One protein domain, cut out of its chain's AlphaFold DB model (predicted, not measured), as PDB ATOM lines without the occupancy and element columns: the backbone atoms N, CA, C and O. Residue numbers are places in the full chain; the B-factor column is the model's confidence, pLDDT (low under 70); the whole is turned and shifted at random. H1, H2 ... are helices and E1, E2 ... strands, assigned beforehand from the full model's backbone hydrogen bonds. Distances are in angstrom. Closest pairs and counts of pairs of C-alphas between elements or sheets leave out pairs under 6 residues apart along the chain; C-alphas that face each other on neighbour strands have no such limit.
ATOM      1  N   TRP A  72     209.465 231.083 241.328       91.69
ATOM      2  CA  TRP A  72     208.454 230.809 240.332       91.69
ATOM      3  C   TRP A  72     208.969 229.855 239.249       91.69
ATOM      4  O   TRP A  72     210.151 229.869 238.887       91.69
ATOM      5  N   SER A  73     208.086 229.004 238.732       92.56
ATOM      6  CA  SER A  73     208.415 228.097 237.639       92.56
ATOM      7  C   SER A  73     208.738 228.878 236.367       92.56
ATOM      8  O   SER A  73     208.286 230.007 236.164       92.56
ATOM      9  N   LYS A  74     209.534 228.267 235.486       90.81
ATOM     10  CA  LYS A  74     209.998 228.867 234.232       90.81
ATOM     11  C   LYS A  74     208.856 229.444 233.387       90.81
ATOM     12  O   LYS A  74     209.054 230.491 232.777       90.81
ATOM     13  N   GLU A  75     207.718 228.756 233.346       88.19
ATOM     14  CA  GLU A  75     206.567 229.115 232.506       88.19
ATOM     15  C   GLU A  75     205.532 229.985 233.220       88.19
ATOM     16  O   GLU A  75     204.628 230.503 232.573       88.19
ATOM     17  N   GLY A  76     205.659 230.207 234.527       87.00
ATOM     18  CA  GLY A  76     204.696 231.054 235.216       87.00
ATOM     19  C   GLY A  76     203.590 230.308 235.970       87.00
ATOM     20  O   GLY A  76     202.728 230.961 236.552       87.00
ATOM     21  N   ASP A  77     203.592 228.979 235.973       85.44
ATOM     22  CA  ASP A  77     202.415 228.203 236.380       85.44
ATOM     23  C   ASP A  77     202.321 227.933 237.887       85.44
ATOM     24  O   ASP A  77     201.227 227.752 238.420       85.44
ATOM     25  N   PHE A  78     203.453 227.842 238.585       86.31
ATOM     26  CA  PHE A  78     203.476 227.511 240.011       86.31
ATOM     27  C   PHE A  78     204.746 228.003 240.696       86.31
ATOM     28  O   PHE A  78     205.756 228.284 240.058       86.31
ATOM     29  N   GLU A  79     204.703 228.030 242.023       89.75
ATOM     30  CA  GLU A  79     205.856 228.321 242.864       89.75
ATOM     31  C   GLU A  79     206.488 227.019 243.377       89.75
ATOM     32  O   GLU A  79     205.821 226.180 243.990       89.75
ATOM     33  N   GLY A  80     207.777 226.840 243.098       91.00
ATOM     34  CA  GLY A  80     208.599 225.756 243.624       91.00
ATOM     35  C   GLY A  80     209.589 226.254 244.666       91.00
ATOM     36  O   GLY A  80     209.531 227.394 245.128       91.00
ATOM     37  N   GLU A  81     210.509 225.378 245.064       92.62
ATOM     38  CA  GLU A  81     211.350 225.622 246.235       92.62
ATOM     39  C   GLU A  81     212.821 225.280 246.006       92.62
ATOM     40  O   GLU A  81     213.170 224.278 245.385       92.62
ATOM     41  N   ILE A  82     213.699 226.096 246.571       92.94
ATOM     42  CA  ILE A  82     215.137 225.871 246.644       92.94
ATOM     43  C   ILE A  82     215.502 225.816 248.123       92.94
ATOM     44  O   ILE A  82     215.253 226.760 248.867       92.94
ATOM     45  N   VAL A  83     216.059 224.693 248.558       92.38
ATOM     46  CA  VAL A  83     216.471 224.465 249.944       92.38
ATOM     47  C   VAL A  83     217.991 224.448 250.012       92.38
ATOM     48  O   VAL A  83     218.630 223.682 249.288       92.38
ATOM     49  N   GLY A  84     218.550 225.259 250.909       89.44
ATOM     50  CA  GLY A  84     219.996 225.392 251.093       89.44
ATOM     51  C   GLY A  84     220.668 226.306 250.063       89.44
ATOM     52  O   GLY A  84     220.017 226.954 249.241       89.44
ATOM     53  N   THR A  85     222.000 226.358 250.114       89.94
ATOM     54  CA  THR A  85     222.797 227.217 249.231       89.94
ATOM     55  C   THR A  85     223.246 226.444 247.998       89.94
ATOM     56  O   THR A  85     224.124 225.586 248.079       89.94
ATOM     57  N   VAL A  86     222.713 226.789 246.827       89.25
ATOM     58  CA  VAL A  86     223.252 226.281 245.559       89.25
ATOM     59  C   VAL A  86     224.638 226.888 245.332       89.25
ATOM     60  O   VAL A  86     224.776 228.105 245.210       89.25
ATOM     61  N   ALA A  87     225.675 226.048 245.277       86.19
ATOM     62  CA  ALA A  87     227.037 226.525 245.066       86.19
ATOM     63  C   ALA A  87     227.195 227.147 243.659       86.19
ATOM     64  O   ALA A  87     226.673 226.596 242.680       86.19
ATOM     65  N   PRO A  88     227.918 228.273 243.511       88.06
ATOM     66  CA  PRO A  88     228.235 228.830 242.198       88.06
ATOM     67  C   PRO A  88     228.974 227.805 241.327       88.06
ATOM     68  O   PRO A  88     229.931 227.181 241.776       88.06
ATOM     69  N   GLY A  89     228.526 227.612 240.084       87.62
ATOM     70  CA  GLY A  89     229.136 226.654 239.149       87.62
ATOM     71  C   GLY A  89     228.774 225.181 239.385       87.62
ATOM     72  O   GLY A  89     229.218 224.322 238.624       87.62
ATOM     73  N   SER A  90     227.950 224.892 240.394       90.75
ATOM     74  CA  SER A  90     227.387 223.566 240.647       90.75
ATOM     75  C   SER A  90     226.511 223.080 239.488       90.75
ATOM     76  O   SER A  90     226.150 223.825 238.567       90.75
ATOM     77  N   LYS A  91     226.114 221.808 239.514       92.75
ATOM     78  CA  LYS A  91     225.103 221.313 238.574       92.75
ATOM     79  C   LYS A  91     223.791 222.070 238.766       92.75
ATOM     80  O   LYS A  91     223.197 222.533 237.791       92.75
ATOM     81  N   PHE A  92     223.358 222.235 240.012       94.88
ATOM     82  CA  PHE A  92     222.053 222.814 240.326       94.88
ATOM     83  C   PHE A  92     221.928 224.296 239.969       94.88
ATOM     84  O   PHE A  92     220.822 224.738 239.674       94.88
ATOM     85  N   SER A  93     223.033 225.043 239.860       94.31
ATOM     86  CA  SER A  93     222.987 226.450 239.427       94.31
ATOM     87  C   SER A  93     222.509 226.636 237.981       94.31
ATOM     88  O   SER A  93     222.229 227.757 237.566       94.31
ATOM     89  N   LYS A  94     222.439 225.557 237.191       94.56
ATOM     90  CA  LYS A  94     221.944 225.563 235.803       94.56
ATOM     91  C   LYS A  94     220.446 225.277 235.699       94.56
ATOM     92  O   LYS A  94     219.897 225.330 234.601       94.56
ATOM     93  N   LEU A  95     219.808 224.891 236.802       95.62
ATOM     94  CA  LEU A  95     218.417 224.460 236.816       95.62
ATOM     95  C   LEU A  95     217.483 225.629 237.128       95.62
ATOM     96  O   LEU A  95     217.855 226.613 237.761       95.62
ATOM     97  N   SER A  96     216.235 225.490 236.698       95.12
ATOM     98  CA  SER A  96     215.139 226.388 237.054       95.12
ATOM     99  C   SER A  96     213.921 225.543 237.391       95.12
ATOM    100  O   SER A  96     213.717 224.496 236.775       95.12
ATOM    101  N   ILE A  97     213.112 225.977 238.354       95.31
ATOM    102  CA  ILE A  97     211.845 225.311 238.674       95.31
ATOM    103  C   ILE A  97     210.965 225.252 237.414       95.31
ATOM    104  O   ILE A  97     210.996 226.161 236.586       95.31
ATOM    105  N   GLY A  98     210.213 224.168 237.230       93.88
ATOM    106  CA  GLY A  98     209.330 223.961 236.076       93.88
ATOM    107  C   GLY A  98     209.984 223.340 234.842       93.88
ATOM    108  O   GLY A  98     209.303 223.019 233.876       93.88
ATOM    109  N   ILE A  99     211.304 223.132 234.817       95.81
ATOM    110  CA  ILE A  99     211.902 222.393 233.694       95.81
ATOM    111  C   ILE A  99     211.531 220.909 233.758       95.81
ATOM    112  O   ILE A  99     211.393 220.329 234.839       95.81
ATOM    113  N   SER A 100     211.440 220.266 232.594       95.62
ATOM    114  CA  SER A 100     211.188 218.827 232.543       95.62
ATOM    115  C   SER A 100     212.383 218.019 233.053       95.62
ATOM    116  O   SER A 100     213.538 218.439 232.927       95.62
ATOM    117  N   ARG A 101     212.140 216.805 233.554       94.81
ATOM    118  CA  ARG A 101     213.210 215.883 233.976       94.81
ATOM    119  C   ARG A 101     214.230 215.619 232.873       94.81
ATOM    120  O   ARG A 101     215.430 215.679 233.119       94.81
ATOM    121  N   LYS A 102     213.768 215.401 231.638       95.38
ATOM    122  CA  LYS A 102     214.657 215.230 230.476       95.38
ATOM    123  C   LYS A 102     215.543 216.457 230.253       95.38
ATOM    124  O   LYS A 102     216.718 216.312 229.925       95.38
ATOM    125  N   GLN A 103     214.994 217.657 230.438       96.62
ATOM    126  CA  GLN A 103     215.758 218.890 230.303       96.62
ATOM    127  C   GLN A 103     216.761 219.065 231.447       96.62
ATOM    128  O   GLN A 103     217.903 219.441 231.189       96.62
ATOM    129  N   ALA A 104     216.386 218.739 232.686       96.25
ATOM    130  CA  ALA A 104     217.318 218.713 233.808       96.25
ATOM    131  C   ALA A 104     218.483 217.749 233.522       96.25
ATOM    132  O   ALA A 104     219.642 218.157 233.550       96.25
ATOM    133  N   GLU A 105     218.194 216.507 233.124       96.00
ATOM    134  CA  GLU A 105     219.215 215.508 232.781       96.00
ATOM    135  C   GLU A 105     220.127 215.960 231.631       96.00
ATOM    136  O   GLU A 105     221.326 215.691 231.649       96.00
ATOM    137  N   LYS A 106     219.597 216.701 230.653       97.00
ATOM    138  CA  LYS A 106     220.399 217.292 229.574       97.00
ATOM    139  C   LYS A 106     221.374 218.361 230.082       97.00
ATOM    140  O   LYS A 106     222.476 218.471 229.555       97.00
ATOM    141  N   LEU A 107     220.979 219.150 231.081       96.25
ATOM    142  CA  LEU A 107     221.791 220.245 231.626       96.25
ATOM    143  C   LEU A 107     222.859 219.761 232.615       96.25
ATOM    144  O   LEU A 107     223.955 220.328 232.660       96.25
ATOM    145  N   ILE A 108     222.543 218.741 233.417       95.62
ATOM    146  CA  ILE A 108     223.383 218.333 234.557       95.62
ATOM    147  C   ILE A 108     223.853 216.875 234.530       95.62
ATOM    148  O   ILE A 108     224.710 216.486 235.338       95.62
ATOM    149  N   GLY A 109     223.362 216.092 233.572       95.62
ATOM    150  CA  GLY A 109     223.613 214.663 233.440       95.62
ATOM    151  C   GLY A 109     222.563 213.799 234.143       95.62
ATOM    152  O   GLY A 109     221.650 214.287 234.815       95.62
ATOM    153  N   LYS A 110     222.713 212.480 233.988       95.06
ATOM    154  CA  LYS A 110     221.857 211.489 234.653       95.06
ATOM    155  C   LYS A 110     222.097 211.479 236.170       95.06
ATOM    156  O   LYS A 110     223.237 211.694 236.593       95.06
ATOM    157  N   PRO A 111     221.062 211.216 236.982       94.38
ATOM    158  CA  PRO A 111     221.231 211.064 238.420       94.38
ATOM    159  C   PRO A 111     221.973 209.769 238.765       94.38
ATOM    160  O   PRO A 111     221.960 208.807 237.998       94.38
ATOM    161  N   GLY A 112     222.613 209.747 239.936       92.31
ATOM    162  CA  GLY A 112     223.280 208.549 240.455       92.31
ATOM    163  C   GLY A 112     222.299 207.543 241.059       92.31
ATOM    164  O   GLY A 112     222.541 206.341 241.013       92.31
ATOM    165  N   ALA A 113     221.182 208.034 241.593       92.00
ATOM    166  CA  ALA A 113     220.094 207.220 242.109       92.00
ATOM    167  C   ALA A 113     218.755 207.945 241.939       92.00
ATOM    168  O   ALA A 113     218.698 209.175 241.879       92.00
ATOM    169  N   THR A 114     217.681 207.165 241.924       92.88
ATOM    170  CA  THR A 114     216.304 207.657 241.884       92.88
ATOM    171  C   THR A 114     215.495 206.917 242.939       92.88
ATOM    172  O   THR A 114     215.644 205.705 243.092       92.88
ATOM    173  N   LYS A 115     214.619 207.629 243.649       90.62
ATOM    174  CA  LYS A 115     213.610 207.041 244.533       90.62
ATOM    175  C   LYS A 115     212.226 207.482 244.071       90.62
ATOM    176  O   LYS A 115     212.006 208.643 243.734       90.62
ATOM    177  N   THR A 116     211.285 206.547 244.057       89.69
ATOM    178  CA  THR A 116     209.882 206.830 243.753       89.69
ATOM    179  C   THR A 116     209.023 206.172 244.811       89.69
ATOM    180  O   THR A 116     209.155 204.976 245.057       89.69
ATOM    181  N   TYR A 117     208.173 206.951 245.468       84.62
ATOM    182  CA  TYR A 117     207.299 206.446 246.522       84.62
ATOM    183  C   TYR A 117     205.979 207.205 246.544       84.62
ATOM    184  O   TYR A 117     205.888 208.339 246.072       84.62
ATOM    185  N   GLN A 118     204.944 206.564 247.084       80.44
ATOM    186  CA  GLN A 118     203.637 207.181 247.253       80.44
ATOM    187  C   GLN A 118     203.615 207.931 248.596       80.44
ATOM    188  O   GLN A 118     203.733 207.298 249.647       80.44
ATOM    189  N   PRO A 119     203.520 209.270 248.605       69.62
ATOM    190  CA  PRO A 119     203.427 210.021 249.846       69.62
ATOM    191  C   PRO A 119     202.051 209.769 250.476       69.62
ATOM    192  O   PRO A 119     201.021 209.939 249.831       69.62
ATOM    193  N   GLY A 120     202.025 209.339 251.742       62.28
ATOM    194  CA  GLY A 120     200.793 208.937 252.435       62.28
ATOM    195  C   GLY A 120     199.778 210.063 252.691       62.28
ATOM    196  O   GLY A 120     198.657 209.768 253.098       62.28
ATOM    197  N   LYS A 121     200.152 211.335 252.469       64.06
ATOM    198  CA  LYS A 121     199.298 212.538 252.537       64.06
ATOM    199  C   LYS A 121     199.777 213.567 251.501       64.06
ATOM    200  O   LYS A 121     200.971 213.584 251.198       64.06
ATOM    201  N   ASN A 122     198.858 214.371 250.948       59.41
ATOM    202  CA  ASN A 122     199.106 215.382 249.905       59.41
ATOM    203  C   ASN A 122     200.310 216.254 250.275       59.41
ATOM    204  O   ASN A 122     200.205 217.133 251.109       59.41
ATOM    205  N   LEU A 130     196.796 222.224 240.698       55.44
ATOM    206  CA  LEU A 130     197.593 221.779 239.542       55.44
ATOM    207  C   LEU A 130     198.142 220.351 239.690       55.44
ATOM    208  O   LEU A 130     198.513 219.723 238.698       55.44
ATOM    209  N   PHE A 131     198.184 219.826 240.918       61.19
ATOM    210  CA  PHE A 131     198.910 218.596 241.251       61.19
ATOM    211  C   PHE A 131     198.041 217.516 241.919       61.19
ATOM    212  O   PHE A 131     198.573 216.566 242.478       61.19
ATOM    213  N   GLU A 132     196.707 217.578 241.821       58.84
ATOM    214  CA  GLU A 132     195.807 216.526 242.354       58.84
ATOM    215  C   GLU A 132     196.062 215.135 241.749       58.84
ATOM    216  O   GLU A 132     195.787 214.105 242.366       58.84
ATOM    217  N   LYS A 133     196.619 215.090 240.534       64.06
ATOM    218  CA  LYS A 133     197.047 213.848 239.874       64.06
ATOM    219  C   LYS A 133     198.458 213.395 240.257       64.06
ATOM    220  O   LYS A 133     198.909 212.375 239.734       64.06
ATOM    221  N   ASP A 134     199.160 214.124 241.119       69.81
ATOM    222  CA  ASP A 134     200.529 213.812 241.509       69.81
ATOM    223  C   ASP A 134     200.544 212.763 242.624       69.81
ATOM    224  O   ASP A 134     200.512 213.056 243.821       69.81
ATOM    225  N   ARG A 135     200.495 211.496 242.206       71.56
ATOM    226  CA  ARG A 135     200.324 210.353 243.112       71.56
ATOM    227  C   ARG A 135     201.643 209.860 243.678       71.56
ATOM    228  O   ARG A 135     201.631 209.227 244.728       71.56
ATOM    229  N   TYR A 136     202.755 210.137 243.008       78.81
ATOM    230  CA  TYR A 136     204.072 209.642 243.381       78.81
ATOM    231  C   TYR A 136     205.047 210.794 243.506       78.81
ATOM    232  O   TYR A 136     205.102 211.672 242.653       78.81
ATOM    233  N   ARG A 137     205.880 210.742 244.538       83.38
ATOM    234  CA  ARG A 137     207.033 211.619 244.620       83.38
ATOM    235  C   ARG A 137     208.190 210.965 243.892       83.38
ATOM    236  O   ARG A 137     208.529 209.816 244.177       83.38
ATOM    237  N   TYR A 138     208.783 211.706 242.968       91.06
ATOM    238  CA  TYR A 138     209.940 211.266 242.211       91.06
ATOM    239  C   TYR A 138     211.153 212.094 242.626       91.06
ATOM    240  O   TYR A 138     211.206 213.302 242.397       91.06
ATOM    241  N   GLU A 139     212.115 211.443 243.266       92.94
ATOM    242  CA  GLU A 139     213.335 212.068 243.763       92.94
ATOM    243  C   GLU A 139     214.532 211.544 242.984       92.94
ATOM    244  O   GLU A 139     214.672 210.334 242.790       92.94
ATOM    245  N   THR A 140     215.424 212.437 242.573       94.88
ATOM    246  CA  THR A 140     216.705 212.055 241.982       94.88
ATOM    247  C   THR A 140     217.858 212.620 242.788       94.88
ATOM    248  O   THR A 140     217.783 213.732 243.307       94.88
ATOM    249  N   PHE A 141     218.932 211.845 242.895       95.19
ATOM    250  CA  PHE A 141     220.081 212.157 243.735       95.19
ATOM    251  C   PHE A 141     221.329 212.354 242.880       95.19
ATOM    252  O   PHE A 141     221.657 211.535 242.012       95.19
ATOM    253  N   TYR A 142     222.041 213.443 243.151       93.88
ATOM    254  CA  TYR A 142     223.276 213.840 242.495       93.88
ATOM    255  C   TYR A 142     224.369 213.955 243.552       93.88
ATOM    256  O   TYR A 142     224.367 214.860 244.383       93.88
ATOM    257  N   LYS A 143     225.312 213.010 243.518       91.12
ATOM    258  CA  LYS A 143     226.406 212.938 244.489       91.12
ATOM    259  C   LYS A 143     227.185 214.257 244.533       91.12
ATOM    260  O   LYS A 143     227.686 214.696 243.499       91.12
ATOM    261  N   GLY A 144     227.326 214.825 245.731       90.69
ATOM    262  CA  GLY A 144     228.057 216.075 245.961       90.69
ATOM    263  C   GLY A 144     227.276 217.342 245.609       90.69
ATOM    264  O   GLY A 144     227.849 218.422 245.642       90.69
ATOM    265  N   GLU A 145     225.992 217.219 245.273       91.50
ATOM    266  CA  GLU A 145     225.133 218.330 244.844       91.50
ATOM    267  C   GLU A 145     223.828 218.351 245.649       91.50
ATOM    268  O   GLU A 145     223.387 219.409 246.094       91.50
ATOM    269  N   GLY A 146     223.230 217.173 245.862       93.44
ATOM    270  CA  GLY A 146     222.023 216.972 246.656       93.44
ATOM    271  C   GLY A 146     220.940 216.236 245.881       93.44
ATOM    272  O   GLY A 146     221.223 215.289 245.137       93.44
ATOM    273  N   ARG A 147     219.682 216.657 246.037       94.50
ATOM    274  CA  ARG A 147     218.527 215.984 245.422       94.50
ATOM    275  C   ARG A 147     217.572 216.933 244.711       94.50
ATOM    276  O   ARG A 147     217.388 218.083 245.108       94.50
ATOM    277  N   LEU A 148     216.910 216.409 243.687       95.56
ATOM    278  CA  LEU A 148     215.823 217.066 242.972       95.56
ATOM    279  C   LEU A 148     214.514 216.329 243.240       95.56
ATOM    280  O   LEU A 148     214.477 215.100 243.217       95.56
ATOM    281  N   LEU A 149     213.441 217.081 243.456       93.12
ATOM    282  CA  LEU A 149     212.079 216.566 243.554       93.12
ATOM    283  C   LEU A 149     211.289 216.995 242.326       93.12
ATOM    284  O   LEU A 149     211.169 218.191 242.043       93.12
ATOM    285  N   PHE A 150     210.705 216.015 241.652       92.19
ATOM    286  CA  PHE A 150     209.840 216.222 240.505       92.19
ATOM    287  C   PHE A 150     208.379 215.979 240.890       92.19
ATOM    288  O   PHE A 150     208.061 215.011 241.586       92.19
ATOM    289  N   ALA A 151     207.519 216.871 240.415       87.19
ATOM    290  CA  ALA A 151     206.072 216.811 240.509       87.19
ATOM    291  C   ALA A 151     205.456 216.347 239.174       87.19
ATOM    292  O   ALA A 151     206.174 215.999 238.227       87.19
ATOM    293  N   LYS A 152     204.119 216.319 239.104       85.44
ATOM    294  CA  LYS A 152     203.338 215.819 237.950       85.44
ATOM    295  C   LYS A 152     203.777 214.408 237.538       85.44
ATOM    296  O   LYS A 152     204.062 214.153 236.371       85.44
ATOM    297  N   ASN A 153     203.841 213.487 238.501       83.81
ATOM    298  CA  ASN A 153     204.293 212.105 238.315       83.81
ATOM    299  C   ASN A 153     205.748 211.985 237.817       83.81
ATOM    300  O   ASN A 153     206.090 211.046 237.101       83.81
ATOM    301  N   GLY A 154     206.617 212.915 238.220       86.25
ATOM    302  CA  GLY A 154     208.052 212.868 237.927       86.25
ATOM    303  C   GLY A 154     208.479 213.554 236.629       86.25
ATOM    304  O   GLY A 154     209.608 213.356 236.169       86.25
ATOM    305  N   GLU A 155     207.598 214.357 236.040       89.62
ATOM    306  CA  GLU A 155     207.853 215.038 234.772       89.62
ATOM    307  C   GLU A 155     208.480 216.421 234.963       89.62
ATOM    308  O   GLU A 155     209.306 216.820 234.141       89.62
ATOM    309  N   GLU A 156     208.152 217.137 236.042       91.62
ATOM    310  CA  GLU A 156     208.461 218.564 236.174       91.62
ATOM    311  C   GLU A 156     209.186 218.906 237.479       91.62
ATOM    312  O   GLU A 156     208.785 218.466 238.552       91.62
ATOM    313  N   LEU A 157     210.269 219.686 237.406       94.44
ATOM    314  CA  LEU A 157     211.086 220.030 238.569       94.44
ATOM    315  C   LEU A 157     210.334 220.975 239.514       94.44
ATOM    316  O   LEU A 157     210.024 222.106 239.145       94.44
ATOM    317  N   TYR A 158     210.108 220.536 240.751       92.38
ATOM    318  CA  TYR A 158     209.385 221.302 241.769       92.38
ATOM    319  C   TYR A 158     210.293 221.833 242.877       92.38
ATOM    320  O   TYR A 158     210.131 222.970 243.319       92.38
ATOM    321  N   ARG A 159     211.255 221.023 243.336       93.19
ATOM    322  CA  ARG A 159     212.153 221.420 244.423       93.19
ATOM    323  C   ARG A 159     213.597 221.018 244.150       93.19
ATOM    324  O   ARG A 159     213.869 219.890 243.739       93.19
ATOM    325  N   ILE A 160     214.514 221.934 244.440       95.06
ATOM    326  CA  ILE A 160     215.962 221.717 244.457       95.06
ATOM    327  C   ILE A 160     216.405 221.704 245.918       95.06
ATOM    328  O   ILE A 160     216.075 222.617 246.669       95.06
ATOM    329  N   VAL A 161     217.146 220.684 246.334       94.19
ATOM    330  CA  VAL A 161     217.765 220.628 247.663       94.19
ATOM    331  C   VAL A 161     219.269 220.546 247.469       94.19
ATOM    332  O   VAL A 161     219.773 219.508 247.042       94.19
ATOM    333  N   ALA A 162     219.965 221.645 247.754       92.81
ATOM    334  CA  ALA A 162     221.416 221.729 247.688       92.81
ATOM    335  C   ALA A 162     222.019 221.221 249.005       92.81
ATOM    336  O   ALA A 162     222.100 221.954 249.991       92.81
ATOM    337  N   ASP A 163     222.413 219.950 249.005       90.06
ATOM    338  CA  ASP A 163     223.042 219.274 250.138       90.06
ATOM    339  C   ASP A 163     224.151 218.359 249.616       90.06
ATOM    340  O   ASP A 163     223.909 217.285 249.066       90.06
TER     341      ASP A 163
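Overview. This is residues 72 to 122 and 130 to 163 of the 170 residues of an uncharacterized protein of Andreprevotia sp. IGB-42 (UniProt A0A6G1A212). One twisted, five-stranded sheet makes a wall; one short helix, H1, packs on one face by E5. The 85 printed residues hold E1, H1, E2, E3, E4, E5, under half of them in named elements, class mixed. The mixed sheet runs E1 E5 E4 E3 E2; the whole is compact, radius of gyration of the C-alphas 12.2 A, spans 35 by 28 by 23 A.

Arrangement. Start at edge strand E1, residues 79 to 83, parallel to E5, residues 156 to 162; N 81 and O 158 are 3.0 A apart. H1, residues 101 to 108, is on the sheet, height 7.4 A, with every O i to N i+4 pair within hydrogen-bond range; its closest C-alphas to E5 are Arg 101 and Glu 156, 5.9 A. Edge strand E2, residues 113 to 117, is antiparallel to E3, residues 137 to 142 (N 115 and O 139, 2.8 A). E4, residues 146 to 151, joins E3 and E5 in a meander of antiparallel neighbours (N 148 and O 140, 2.8 A; N 149 and O 159, 2.9 A).

Along the chain. Find C-alpha 79 at (205.856, 228.321, 242.864), where E1 begins; E5, 17.6 A long, ends at C-alpha 162, (221.416, 221.729, 247.688).

Size, cuts and confidence. Residues 123 to 129 are cut out, leaving 12.3 A between C-alphas 122 and 130. The E1 to H1 link is long. Residues 119 to 122 and 130 to 134 have pLDDT under 70.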